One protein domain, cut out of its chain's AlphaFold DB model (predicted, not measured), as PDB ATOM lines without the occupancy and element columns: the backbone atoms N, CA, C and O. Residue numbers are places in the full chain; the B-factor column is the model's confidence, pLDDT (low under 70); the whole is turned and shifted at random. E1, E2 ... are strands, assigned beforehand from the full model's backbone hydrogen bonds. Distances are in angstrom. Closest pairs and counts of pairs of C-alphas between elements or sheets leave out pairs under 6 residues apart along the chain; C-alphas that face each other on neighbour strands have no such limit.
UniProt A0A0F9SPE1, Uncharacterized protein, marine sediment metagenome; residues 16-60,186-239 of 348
ATOM      1  N   GLY A  16      22.709  -2.160  54.744       90.88
ATOM      2  CA  GLY A  16      22.976  -1.877  53.347       90.88
ATOM      3  C   GLY A  16      21.728  -2.047  52.509       90.88
ATOM      4  O   GLY A  16      20.658  -2.424  52.999       90.88
ATOM      5  N   THR A  17      21.868  -1.728  51.230       94.88
ATOM      6  CA  THR A  17      20.774  -1.808  50.277       94.88
ATOM      7  C   THR A  17      21.253  -2.248  48.902       94.88
ATOM      8  O   THR A  17      22.391  -2.005  48.501       94.88
ATOM      9  N   VAL A  18      20.349  -2.874  48.157       96.19
ATOM     10  CA  VAL A  18      20.507  -3.188  46.738       96.19
ATOM     11  C   VAL A  18      19.524  -2.331  45.960       96.19
ATOM     12  O   VAL A  18      18.317  -2.392  46.192       96.19
ATOM     13  N   PHE A  19      20.039  -1.512  45.045       96.56
ATOM     14  CA  PHE A  19      19.215  -0.645  44.211       96.56
ATOM     15  C   PHE A  19      18.566  -1.418  43.062       96.56
ATOM     16  O   PHE A  19      19.241  -2.111  42.300       96.56
ATOM     17  N   TYR A  20      17.266  -1.211  42.895       96.50
ATOM     18  CA  TYR A  20      16.486  -1.632  41.743       96.50
ATOM     19  C   TYR A  20      16.117  -0.390  40.937       96.50
ATOM     20  O   TYR A  20      15.386   0.490  41.403       96.50
ATOM     21  N   ALA A  21      16.651  -0.323  39.716       96.44
ATOM     22  CA  ALA A  21      16.368   0.757  38.784       96.44
ATOM     23  C   ALA A  21      14.881   0.802  38.401       96.44
ATOM     24  O   ALA A  21      14.157  -0.180  38.545       96.44
ATOM     25  N   MET A  22      14.444   1.961  37.896       96.50
ATOM     26  CA  MET A  22      13.067   2.183  37.452       96.50
ATOM     27  C   MET A  22      12.678   1.141  36.400       96.50
ATOM     28  O   MET A  22      13.206   1.159  35.289       96.50
ATOM     29  N   ALA A  23      11.760   0.249  36.750       95.56
ATOM     30  CA  ALA A  23      11.306  -0.826  35.879       95.56
ATOM     31  C   ALA A  23       9.804  -1.067  36.050       95.56
ATOM     32  O   ALA A  23       9.221  -0.711  37.077       95.56
ATOM     33  N   ALA A  24       9.186  -1.660  35.027       93.12
ATOM     34  CA  ALA A  24       7.779  -2.032  35.066       93.12
ATOM     35  C   ALA A  24       7.547  -3.095  36.144       93.12
ATOM     36  O   ALA A  24       8.300  -4.067  36.242       93.12
ATOM     37  N   LEU A  25       6.490  -2.928  36.931       91.50
ATOM     38  CA  LEU A  25       6.063  -3.917  37.908       91.50
ATOM     39  C   LEU A  25       4.969  -4.810  37.339       91.50
ATOM     40  O   LEU A  25       4.096  -4.370  36.590       91.50
ATOM     41  N   SER A  26       4.972  -6.063  37.775       85.31
ATOM     42  CA  SER A  26       3.896  -7.006  37.501       85.31
ATOM     43  C   SER A  26       2.849  -6.986  38.609       85.31
ATOM     44  O   SER A  26       3.151  -6.776  39.788       85.31
ATOM     45  N   THR A  27       1.607  -7.273  38.240       79.69
ATOM     46  CA  THR A  27       0.541  -7.539  39.203       79.69
ATOM     47  C   THR A  27       0.769  -8.863  39.930       79.69
ATOM     48  O   THR A  27       1.423  -9.773  39.413       79.69
ATOM     49  N   VAL A  28       0.191  -9.012  41.123       68.69
ATOM     50  CA  VAL A  28       0.114 -10.330  41.774       68.69
ATOM     51  C   VAL A  28      -0.781 -11.267  40.965       68.69
ATOM     52  O   VAL A  28      -1.926 -10.932  40.665       68.69
ATOM     53  N   ALA A  29      -0.305 -12.473  40.654       56.72
ATOM     54  CA  ALA A  29      -1.189 -13.545  40.207       56.72
ATOM     55  C   ALA A  29      -2.045 -13.985  41.408       56.72
ATOM     56  O   ALA A  29      -1.577 -14.708  42.283       56.72
ATOM     57  N   SER A  30      -3.284 -13.496  41.497       50.25
ATOM     58  CA  SER A  30      -4.223 -13.863  42.562       50.25
ATOM     59  C   SER A  30      -5.592 -14.197  41.964       50.25
ATOM     60  O   SER A  30      -6.043 -13.481  41.071       50.25
ATOM     61  N   PRO A  31      -6.292 -15.241  42.445       42.94
ATOM     62  CA  PRO A  31      -7.635 -15.587  41.972       42.94
ATOM     63  C   PRO A  31      -8.736 -14.612  42.440       42.94
ATOM     64  O   PRO A  31      -9.904 -14.809  42.119       42.94
ATOM     65  N   ALA A  32      -8.398 -13.570  43.210       47.62
ATOM     66  CA  ALA A  32      -9.345 -12.587  43.732       47.62
ATOM     67  C   ALA A  32      -9.419 -11.317  42.864       47.62
ATOM     68  O   ALA A  32      -8.468 -10.962  42.175       47.62
ATOM     69  N   ALA A  33     -10.534 -10.586  42.956       50.03
ATOM     70  CA  ALA A  33     -10.859  -9.421  42.127       50.03
ATOM     71  C   ALA A  33      -9.806  -8.287  42.111       50.03
ATOM     72  O   ALA A  33      -9.861  -7.449  41.220       50.03
ATOM     73  N   ASP A  34      -8.839  -8.249  43.034       58.28
ATOM     74  CA  ASP A  34      -7.904  -7.132  43.254       58.28
ATOM     75  C   ASP A  34      -6.577  -7.184  42.469       58.28
ATOM     76  O   ASP A  34      -5.667  -6.404  42.755       58.28
ATOM     77  N   VAL A  35      -6.465  -8.026  41.435       68.25
ATOM     78  CA  VAL A  35      -5.233  -8.212  40.629       68.25
ATOM     79  C   VAL A  35      -4.608  -6.891  40.155       68.25
ATOM     80  O   VAL A  35      -3.396  -6.779  40.075       68.25
ATOM     81  N   ARG A  36      -5.407  -5.848  39.895       80.06
ATOM     82  CA  ARG A  36      -4.937  -4.553  39.355       80.06
ATOM     83  C   ARG A  36      -4.847  -3.428  40.387       80.06
ATOM     84  O   ARG A  36      -4.727  -2.265  40.007       80.06
ATOM     85  N   LYS A  37      -4.957  -3.759  41.676       85.94
ATOM     86  CA  LYS A  37      -4.638  -2.847  42.785       85.94
ATOM     87  C   LYS A  37      -3.226  -3.052  43.306       85.94
ATOM     88  O   LYS A  37      -2.655  -2.109  43.828       85.94
ATOM     89  N   LYS A  38      -2.668  -4.255  43.181       85.94
ATOM     90  CA  LYS A  38      -1.428  -4.623  43.859       85.94
ATOM     91  C   LYS A  38      -0.353  -5.061  42.875       85.94
ATOM     92  O   LYS A  38      -0.548  -6.013  42.120       85.94
ATOM     93  N   TYR A  39       0.782  -4.380  42.942       88.50
ATOM     94  CA  TYR A  39       1.960  -4.613  42.118       88.50
ATOM     95  C   TYR A  39       3.113  -5.055  43.008       88.50
ATOM     96  O   TYR A  39       3.372  -4.433  44.038       88.50
ATOM     97  N   ILE A  40       3.773  -6.148  42.641       87.38
ATOM     98  CA  ILE A  40       4.886  -6.699  43.419       87.38
ATOM     99  C   ILE A  40       6.212  -6.128  42.957       87.38
ATOM    100  O   ILE A  40       6.429  -5.880  41.772       87.38
ATOM    101  N   THR A  41       7.101  -5.956  43.923       90.56
ATOM    102  CA  THR A  41       8.512  -5.686  43.677       90.56
ATOM    103  C   THR A  41       9.300  -6.996  43.675       90.56
ATOM    104  O   THR A  41       8.793  -8.039  44.088       90.56
ATOM    105  N   SER A  42      10.552  -6.948  43.226       89.81
ATOM    106  CA  SER A  42      11.498  -8.058  43.398       89.81
ATOM    107  C   SER A  42      12.209  -8.026  44.756       89.81
ATOM    108  O   SER A  42      12.896  -8.982  45.098       89.81
ATOM    109  N   ALA A  43      12.051  -6.939  45.519       90.81
ATOM    110  CA  ALA A  43      12.672  -6.748  46.821       90.81
ATOM    111  C   ALA A  43      11.875  -7.452  47.921       90.81
ATOM    112  O   ALA A  43      10.653  -7.315  47.989       90.81
ATOM    113  N   THR A  44      12.551  -8.144  48.836       87.94
ATOM    114  CA  THR A  44      11.850  -8.784  49.964       87.94
ATOM    115  C   THR A  44      11.396  -7.743  50.987       87.94
ATOM    116  O   THR A  44      10.261  -7.797  51.474       87.94
ATOM    117  N   TYR A  45      12.264  -6.778  51.290       89.44
ATOM    118  CA  TYR A  45      12.026  -5.728  52.273       89.44
ATOM    119  C   TYR A  45      12.438  -4.385  51.674       89.44
ATOM    120  O   TYR A  45      13.617  -4.108  51.476       89.44
ATOM    121  N   LEU A  46      11.465  -3.521  51.400       92.44
ATOM    122  CA  LEU A  46      11.748  -2.190  50.868       92.44
ATOM    123  C   LEU A  46      12.331  -1.302  51.964       92.44
ATOM    124  O   LEU A  46      11.829  -1.283  53.096       92.44
ATOM    125  N   SER A  47      13.353  -0.521  51.620       91.38
ATOM    126  CA  SER A  47      13.889   0.481  52.537       91.38
ATOM    127  C   SER A  47      12.860   1.579  52.817       91.38
ATOM    128  O   SER A  47      12.166   2.057  51.921       91.38
ATOM    129  N   ASP A  48      12.777   1.992  54.080       87.19
ATOM    130  CA  ASP A  48      11.964   3.125  54.553       87.19
ATOM    131  C   ASP A  48      12.846   4.297  55.014       87.19
ATOM    132  O   ASP A  48      12.417   5.200  55.731       87.19
ATOM    133  N   GLN A  49      14.125   4.287  54.642       87.88
ATOM    134  CA  GLN A  49      14.978   5.440  54.886       87.88
ATOM    135  C   GLN A  49      14.533   6.585  53.981       87.88
ATOM    136  O   GLN A  49      14.349   6.385  52.786       87.88
ATOM    137  N   ALA A  50      14.413   7.799  54.524       83.62
ATOM    138  CA  ALA A  50      13.843   8.947  53.810       83.62
ATOM    139  C   ALA A  50      14.474   9.216  52.426       83.62
ATOM    140  O   ALA A  50      13.773   9.599  51.498       83.62
ATOM    141  N   ALA A  51      15.783   8.983  52.268       87.06
ATOM    142  CA  ALA A  51      16.492   9.167  50.996       87.06
ATOM    143  C   ALA A  51      16.404   7.963  50.034       87.06
ATOM    144  O   ALA A  51      16.819   8.075  48.883       87.06
ATOM    145  N   LEU A  52      15.898   6.817  50.499       92.38
ATOM    146  CA  LEU A  52      15.856   5.533  49.787       92.38
ATOM    147  C   LEU A  52      14.429   4.971  49.675       92.38
ATOM    148  O   LEU A  52      14.251   3.800  49.333       92.38
ATOM    149  N   GLN A  53      13.411   5.784  49.971       90.62
ATOM    150  CA  GLN A  53      12.022   5.361  49.830       90.62
ATOM    151  C   GLN A  53      11.700   5.029  48.362       90.62
ATOM    152  O   GLN A  53      12.233   5.669  47.449       90.62
ATOM    153  N   PRO A  54      10.815   4.046  48.112       94.56
ATOM    154  CA  PRO A  54      10.394   3.699  46.764       94.56
ATOM    155  C   PRO A  54       9.816   4.899  46.011       94.56
ATOM    156  O   PRO A  54       8.959   5.622  46.518       94.56
ATOM    157  N   VAL A  55      10.246   5.070  44.765       95.12
ATOM    158  CA  VAL A  55       9.682   6.058  43.844       95.12
ATOM    159  C   VAL A  55       8.796   5.322  42.859       95.12
ATOM    160  O   VAL A  55       9.275   4.474  42.110       95.12
ATOM    161  N   VAL A  56       7.513   5.670  42.848       94.62
ATOM    162  CA  VAL A  56       6.496   5.045  41.999       94.62
ATOM    163  C   VAL A  56       6.088   6.014  40.901       94.62
ATOM    164  O   VAL A  56       5.768   7.172  41.171       94.62
ATOM    165  N   ARG A  57       6.097   5.537  39.661       94.94
ATOM    166  CA  ARG A  57       5.702   6.281  38.467       94.94
ATOM    167  C   ARG A  57       4.663   5.475  37.708       94.94
ATOM    168  O   ARG A  57       4.974   4.508  37.022       94.94
ATOM    169  N   LEU A  58       3.413   5.873  37.873       94.25
ATOM    170  CA  LEU A  58       2.317   5.423  37.030       94.25
ATOM    171  C   LEU A  58       2.363   6.241  35.735       94.25
ATOM    172  O   LEU A  58       2.591   7.451  35.814       94.25
ATOM    173  N   ASP A  59       2.130   5.628  34.572       95.19
ATOM    174  CA  ASP A  59       2.042   6.432  33.346       95.19
ATOM    175  C   ASP A  59       0.941   7.507  33.522       95.19
ATOM    176  O   ASP A  59      -0.040   7.310  34.242       95.19
ATOM    177  N   GLY A  60       1.099   8.689  32.942       96.19
ATOM    178  CA  GLY A  60       0.109   9.758  33.054       96.19
ATOM    179  C   GLY A  60       0.639  11.105  33.514       96.19
ATOM    180  O   GLY A  60       1.799  11.297  33.878       96.19
ATOM    181  N   PRO A 186      -4.888   6.473  40.799       90.62
ATOM    182  CA  PRO A 186      -5.346   6.455  42.192       90.62
ATOM    183  C   PRO A 186      -4.182   6.571  43.187       90.62
ATOM    184  O   PRO A 186      -3.032   6.328  42.834       90.62
ATOM    185  N   SER A 187      -4.477   6.981  44.426       90.44
ATOM    186  CA  SER A 187      -3.443   7.132  45.452       90.44
ATOM    187  C   SER A 187      -2.741   5.804  45.720       90.44
ATOM    188  O   SER A 187      -3.374   4.741  45.718       90.44
ATOM    189  N   VAL A 188      -1.441   5.896  45.973       91.12
ATOM    190  CA  VAL A 188      -0.549   4.760  46.191       91.12
ATOM    191  C   VAL A 188      -0.214   4.636  47.673       91.12
ATOM    192  O   VAL A 188       0.083   5.630  48.328       91.12
ATOM    193  N   ASP A 189      -0.228   3.405  48.168       89.56
ATOM    194  CA  ASP A 189       0.327   2.995  49.451       89.56
ATOM    195  C   ASP A 189       1.502   2.034  49.224       89.56
ATOM    196  O   ASP A 189       1.460   1.167  48.341       89.56
ATOM    197  N   ILE A 190       2.562   2.198  50.011       88.56
ATOM    198  CA  ILE A 190       3.780   1.392  49.914       88.56
ATOM    199  C   ILE A 190       3.759   0.342  51.016       88.56
ATOM    200  O   ILE A 190       3.907   0.636  52.204       88.56
ATOM    201  N   LEU A 191       3.643  -0.917  50.606       86.75
ATOM    202  CA  LEU A 191       3.780  -2.065  51.487       86.75
ATOM    203  C   LEU A 191       5.256  -2.450  51.544       86.75
ATOM    204  O   LEU A 191       5.762  -3.170  50.688       86.75
ATOM    205  N   TYR A 192       5.952  -1.956  52.566       87.00
ATOM    206  CA  TYR A 192       7.396  -2.168  52.717       87.00
ATOM    207  C   TYR A 192       7.792  -3.642  52.883       87.00
ATOM    208  O   TYR A 192       8.916  -4.024  52.577       87.00
ATOM    209  N   HIS A 193       6.858  -4.464  53.350       82.31
ATOM    210  CA  HIS A 193       6.894  -5.917  53.290       82.31
ATOM    211  C   HIS A 193       5.452  -6.408  53.360       82.31
ATOM    212  O   HIS A 193       4.639  -5.832  54.085       82.31
ATOM    213  N   ASP A 194       5.136  -7.465  52.630       73.19
ATOM    214  CA  ASP A 194       3.803  -8.048  52.598       73.19
ATOM    215  C   ASP A 194       3.836  -9.463  53.180       73.19
ATOM    216  O   ASP A 194       3.820 -10.451  52.454       73.19
ATOM    217  N   GLY A 195       3.927  -9.545  54.509       59.84
ATOM    218  CA  GLY A 195       3.983 -10.805  55.261       59.84
ATOM    219  C   GLY A 195       2.617 -11.318  55.738       59.84
ATOM    220  O   GLY A 195       2.522 -11.849  56.841       59.84
ATOM    221  N   GLY A 196       1.536 -11.099  54.975       47.75
ATOM    222  CA  GLY A 196       0.206 -11.616  55.328       47.75
ATOM    223  C   GLY A 196      -0.939 -11.133  54.427       47.75
ATOM    224  O   GLY A 196      -1.399  -9.996  54.538       47.75
ATOM    225  N   GLY A 197      -1.455 -12.025  53.573       48.31
ATOM    226  CA  GLY A 197      -2.574 -11.791  52.649       48.31
ATOM    227  C   GLY A 197      -2.525 -12.730  51.437       48.31
ATOM    228  O   GLY A 197      -1.682 -13.614  51.377       48.31
ATOM    229  N   SER A 198      -3.397 -12.542  50.440       43.31
ATOM    230  CA  SER A 198      -3.464 -13.331  49.187       43.31
ATOM    231  C   SER A 198      -2.239 -13.205  48.256       43.31
ATOM    232  O   SER A 198      -2.336 -13.529  47.070       43.31
ATOM    233  N   ASN A 199      -1.103 -12.720  48.768       47.94
ATOM    234  CA  ASN A 199       0.161 -12.640  48.055       47.94
ATOM    235  C   ASN A 199       1.073 -13.804  48.483       47.94
ATOM    236  O   ASN A 199       1.558 -13.811  49.610       47.94
ATOM    237  N   PRO A 200       1.347 -14.771  47.598       50.31
ATOM    238  CA  PRO A 200       2.186 -15.922  47.921       50.31
ATOM    239  C   PRO A 200       3.694 -15.605  47.975       50.31
ATOM    240  O   PRO A 200       4.483 -16.511  48.221       50.31
ATOM    241  N   THR A 201       4.119 -14.361  47.699       60.94
ATOM    242  CA  THR A 201       5.533 -14.058  47.391       60.94
ATOM    243  C   THR A 201       6.352 -13.438  48.529       60.94
ATOM    244  O   THR A 201       7.574 -13.478  48.440       60.94
ATOM    245  N   ASN A 202       5.743 -12.938  49.618       72.62
ATOM    246  CA  ASN A 202       6.462 -12.347  50.768       72.62
ATOM    247  C   ASN A 202       7.475 -11.238  50.391       72.62
ATOM    248  O   ASN A 202       8.568 -11.164  50.953       72.62
ATOM    249  N   VAL A 203       7.116 -10.379  49.433       82.31
ATOM    250  CA  VAL A 203       7.943  -9.264  48.931       82.31
ATOM    251  C   VAL A 203       7.320  -7.909  49.255       82.31
ATOM    252  O   VAL A 203       6.146  -7.820  49.615       82.31
ATOM    253  N   GLY A 204       8.084  -6.832  49.096       85.81
ATOM    254  CA  GLY A 204       7.536  -5.482  49.074       85.81
ATOM    255  C   GLY A 204       6.554  -5.291  47.917       85.81
ATOM    256  O   GLY A 204       6.697  -5.894  46.846       85.81
ATOM    257  N   ALA A 205       5.549  -4.445  48.110       88.25
ATOM    258  CA  ALA A 205       4.502  -4.228  47.124       88.25
ATOM    259  C   ALA A 205       4.000  -2.781  47.112       88.25
ATOM    260  O   ALA A 205       4.165  -2.015  48.059       88.25
ATOM    261  N   ILE A 206       3.343  -2.431  46.016       89.50
ATOM    262  CA  ILE A 206       2.689  -1.148  45.792       89.50
ATOM    263  C   ILE A 206       1.199  -1.417  45.678       89.50
ATOM    264  O   ILE A 206       0.778  -2.250  44.870       89.50
ATOM    265  N   ASN A 207       0.404  -0.729  46.489       88.12
ATOM    266  CA  ASN A 207      -1.034  -0.919  46.544       88.12
ATOM    267  C   ASN A 207      -1.757   0.367  46.139       88.12
ATOM    268  O   ASN A 207      -1.485   1.443  46.658       88.12
ATOM    269  N   PHE A 208      -2.699   0.257  45.218       89.81
ATOM    270  CA  PHE A 208      -3.525   1.359  44.759       89.81
ATOM    271  C   PHE A 208      -4.865   1.360  45.493       89.81
ATOM    272  O   PHE A 208      -5.465   0.307  45.732       89.81
ATOM    273  N   ALA A 209      -5.382   2.554  45.786       89.25
ATOM    274  CA  ALA A 209      -6.686   2.713  46.433       89.25
ATOM    275  C   ALA A 209      -7.854   2.137  45.607       89.25
ATOM    276  O   ALA A 209      -8.869   1.712  46.161       89.25
ATOM    277  N   SER A 210      -7.718   2.080  44.280       88.94
ATOM    278  CA  SER A 210      -8.700   1.481  43.376       88.94
ATOM    279  C   SER A 210      -8.020   0.667  42.276       88.94
ATOM    280  O   SER A 210      -6.829   0.820  42.009       88.94
ATOM    281  N   GLN A 211      -8.771  -0.256  41.666       87.81
ATOM    282  CA  GLN A 211      -8.245  -1.070  40.570       87.81
ATOM    283  C   GLN A 211      -7.952  -0.183  39.370       87.81
ATOM    284  O   GLN A 211      -8.819   0.582  38.942       87.81
ATOM    285  N   LEU A 212      -6.770  -0.355  38.781       89.62
ATOM    286  CA  LEU A 212      -6.479   0.269  37.500       89.62
ATOM    287  C   LEU A 212      -7.394  -0.335  36.416       89.62
ATOM    288  O   LEU A 212      -7.531  -1.568  36.334       89.62
ATOM    289  N   PRO A 213      -8.080   0.507  35.623       88.75
ATOM    290  CA  PRO A 213      -9.066   0.046  34.658       88.75
ATOM    291  C   PRO A 213      -8.381  -0.555  33.420       88.75
ATOM    292  O   PRO A 213      -7.318  -0.105  33.001       88.75
ATOM    293  N   LEU A 214      -9.002  -1.579  32.826       88.62
ATOM    294  CA  LEU A 214      -8.513  -2.252  31.615       88.62
ATOM    295  C   LEU A 214      -8.928  -1.476  30.361       88.62
ATOM    296  O   LEU A 214      -9.846  -1.869  29.641       88.62
ATOM    297  N   ILE A 215      -8.303  -0.323  30.148       88.69
ATOM    298  CA  ILE A 215      -8.639   0.582  29.039       88.69
ATOM    299  C   ILE A 215      -7.565   0.635  27.953       88.69
ATOM    300  O   ILE A 215      -7.810   1.264  26.924       88.69
ATOM    301  N   HIS A 216      -6.431  -0.049  28.143       89.81
ATOM    302  CA  HIS A 216      -5.368  -0.130  27.145       89.81
ATOM    303  C   HIS A 216      -5.452  -1.421  26.326       89.81
ATOM    304  O   HIS A 216      -5.731  -2.505  26.853       89.81
ATOM    305  N   ALA A 217      -5.168  -1.300  25.036       86.75
ATOM    306  CA  ALA A 217      -5.142  -2.374  24.056       86.75
ATOM    307  C   ALA A 217      -3.955  -2.188  23.097       86.75
ATOM    308  O   ALA A 217      -3.408  -1.096  22.959       86.75
ATOM    309  N   ALA A 218      -3.568  -3.255  22.393       77.31
ATOM    310  CA  ALA A 218      -2.523  -3.172  21.366       77.31
ATOM    311  C   ALA A 218      -2.898  -2.218  20.213       77.31
ATOM    312  O   ALA A 218      -2.026  -1.670  19.549       77.31
ATOM    313  N   THR A 219      -4.198  -2.016  19.987       70.38
ATOM    314  CA  THR A 219      -4.759  -1.092  18.993       70.38
ATOM    315  C   THR A 219      -6.029  -0.462  19.552       70.38
ATOM    316  O   THR A 219      -6.756  -1.146  20.274       70.38
ATOM    317  N   ALA A 220      -6.374   0.762  19.145       61.94
ATOM    318  CA  ALA A 220      -7.578   1.464  19.614       61.94
ATOM    319  C   ALA A 220      -8.912   0.715  19.366       61.94
ATOM    320  O   ALA A 220      -9.892   0.939  20.080       61.94
ATOM    321  N   ALA A 221      -8.937  -0.211  18.397       61.03
ATOM    322  CA  ALA A 221     -10.080  -1.073  18.069       61.03
ATOM    323  C   ALA A 221     -10.009  -2.497  18.673       61.03
ATOM    324  O   ALA A 221     -10.918  -3.300  18.473       61.03
ATOM    325  N   GLY A 222      -8.923  -2.842  19.372       65.00
ATOM    326  CA  GLY A 222      -8.721  -4.168  19.970       65.00
ATOM    327  C   GLY A 222      -9.324  -4.256  21.376       65.00
ATOM    328  O   GLY A 222      -9.555  -3.221  21.988       65.00
ATOM    329  N   PRO A 223      -9.570  -5.454  21.934       72.44
ATOM    330  CA  PRO A 223     -10.100  -5.567  23.289       72.44
ATOM    331  C   PRO A 223      -9.108  -4.995  24.312       72.44
ATOM    332  O   PRO A 223      -7.914  -5.292  24.266       72.44
ATOM    333  N   GLY A 224      -9.604  -4.198  25.259       74.38
ATOM    334  CA  GLY A 224      -8.818  -3.698  26.384       74.38
ATOM    335  C   GLY A 224      -8.420  -4.827  27.320       74.38
ATOM    336  O   GLY A 224      -9.230  -5.305  28.112       74.38
ATOM    337  N   THR A 225      -7.170  -5.258  27.223       79.44
ATOM    338  CA  THR A 225      -6.616  -6.345  28.041       79.44
ATOM    339  C   THR A 225      -5.593  -5.852  29.052       79.44
ATOM    340  O   THR A 225      -5.199  -6.619  29.929       79.44
ATOM    341  N   ALA A 226      -5.163  -4.591  28.954       84.62
ATOM    342  CA  ALA A 226      -4.110  -4.028  29.784       84.62
ATOM    343  C   ALA A 226      -4.616  -2.869  30.651       84.62
ATOM    344  O   ALA A 226      -5.409  -2.022  30.226       84.62
ATOM    345  N   ALA A 227      -4.140  -2.855  31.894       88.81
ATOM    346  CA  ALA A 227      -4.165  -1.668  32.728       88.81
ATOM    347  C   ALA A 227      -3.015  -0.753  32.328       88.81
ATOM    348  O   ALA A 227      -2.094  -1.157  31.615       88.81
ATOM    349  N   ARG A 228      -3.051   0.470  32.843       88.62
ATOM    350  CA  ARG A 228      -1.909   1.359  32.744       88.62
ATOM    351  C   ARG A 228      -0.675   0.742  33.403       88.62
ATOM    352  O   ARG A 228      -0.783   0.108  34.454       88.62
ATOM    353  N   ASN A 229       0.487   0.959  32.798       90.06
ATOM    354  CA  ASN A 229       1.741   0.463  33.337       90.06
ATOM    355  C   ASN A 229       2.131   1.204  34.623       90.06
ATOM    356  O   ASN A 229       1.976   2.423  34.739       90.06
ATOM    357  N   VAL A 230       2.704   0.451  35.558       93.56
ATOM    358  CA  VAL A 230       3.232   0.948  36.830       93.56
ATOM    359  C   VAL A 230       4.728   0.691  36.849       93.56
ATOM    360  O   VAL A 230       5.153  -0.453  36.696       93.56
ATOM    361  N   TYR A 231       5.516   1.734  37.070       95.25
ATOM    362  CA  TYR A 231       6.964   1.652  37.199       95.25
ATOM    363  C   TYR A 231       7.384   2.017  38.613       95.25
ATOM    364  O   TYR A 231       6.764   2.871  39.254       95.25
ATOM    365  N   ALA A 232       8.449   1.396  39.102       96.62
ATOM    366  CA  ALA A 232       9.057   1.813  40.352       96.62
ATOM    367  C   ALA A 232      10.568   1.609  40.353       96.62
ATOM    368  O   ALA A 232      11.073   0.658  39.759       96.62
ATOM    369  N   SER A 233      11.270   2.488  41.065       96.88
ATOM    370  CA  SER A 233      12.640   2.263  41.528       96.88
ATOM    371  C   SER A 233      12.646   2.213  43.046       96.88
ATOM    372  O   SER A 233      11.942   2.994  43.693       96.88
ATOM    373  N   TYR A 234      13.436   1.321  43.618       96.75
ATOM    374  CA  TYR A 234      13.413   1.057  45.051       96.75
ATOM    375  C   TYR A 234      14.715   0.410  45.511       96.75
ATOM    376  O   TYR A 234      15.586   0.086  44.709       96.75
ATOM    377  N   TYR A 235      14.839   0.235  46.820       96.50
ATOM    378  CA  TYR A 235      15.981  -0.399  47.454       96.50
ATOM    379  C   TYR A 235      15.491  -1.595  48.271       96.50
ATOM    380  O   TYR A 235      14.608  -1.422  49.114       96.50
ATOM    381  N   ASP A 236      16.047  -2.780  48.018       94.81
ATOM    382  CA  ASP A 236      15.913  -3.924  48.931       94.81
ATOM    383  C   ASP A 236      16.971  -3.806  50.019       94.81
ATOM    384  O   ASP A 236      18.085  -3.352  49.744       94.81
ATOM    385  N   VAL A 237      16.646  -4.189  51.244       93.50
ATOM    386  CA  VAL A 237      17.580  -4.067  52.367       93.50
ATOM    387  C   VAL A 237      18.425  -5.324  52.523       93.50
ATOM    388  O   VAL A 237      17.951  -6.450  52.362       93.50
ATOM    389  N   THR A 238      19.690  -5.139  52.884       93.00
ATOM    390  CA  THR A 238      20.578  -6.229  53.282       93.00
ATOM    391  C   THR A 238      20.780  -6.199  54.786       93.00
ATOM    392  O   THR A 238      20.916  -5.135  55.396       93.00
ATOM    393  N   PHE A 239      20.791  -7.389  55.371       91.69
ATOM    394  CA  PHE A 239      20.926  -7.580  56.802       91.69
ATOM    395  C   PHE A 239      22.346  -8.012  57.148       91.69
ATOM    396  O   PHE A 239      22.922  -8.841  56.445       91.69
TER     397      PHE A 239
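What this domain is: This is residues 16 to 60 and 186 to 239 of the 348 residues of an uncharacterized protein of marine sediment metagenome (UniProt A0A0F9SPE1). Two small antiparallel sheets with little regular structure, E1-E6-E3 and the shorter E2-E5-E4, are only partly face to face; the loop of residues 209 to 229 extends one end. The printed 99 residues hold no named helix and six strands, E1 to E6 in chain order: all strand, with 34 residues in named elements. The whole is compact, radius of gyration of the C-alphas 14.1 A, spanning 49 by 26 by 19 A.

How they stand to each other: E1, residues 16 to 24, is antiparallel to E6, residues 230 to 239; N 18 and O 236, 2.8 A apart, are within hydrogen-bond range. So are N 57 and O 231, 2.8 A, between E3, residues 55 to 58, and E6. E5, residues 205 to 208, has N 206 2.8 A from O 39 of E2, residues 38 to 40. E4, residues 188 to 191, forms a hairpin with E5; N 189 and O 207 are 2.8 A apart. E3 and E4 are near each other.

Where its parts are: E1, 23.8 A long, begins at C-alpha 16 (22.976, -1.877, 53.347). E6, 28.0 A, ends at C-alpha 239 (20.926, -7.580, 56.802).

The domain as a whole: Residues 61 to 185 are cut out; C-alphas 60 and 186 are 11.1 A apart. The links printed whole are long. Residues 28 to 35, 195 to 201 and 220 to 222 have pLDDT under 70.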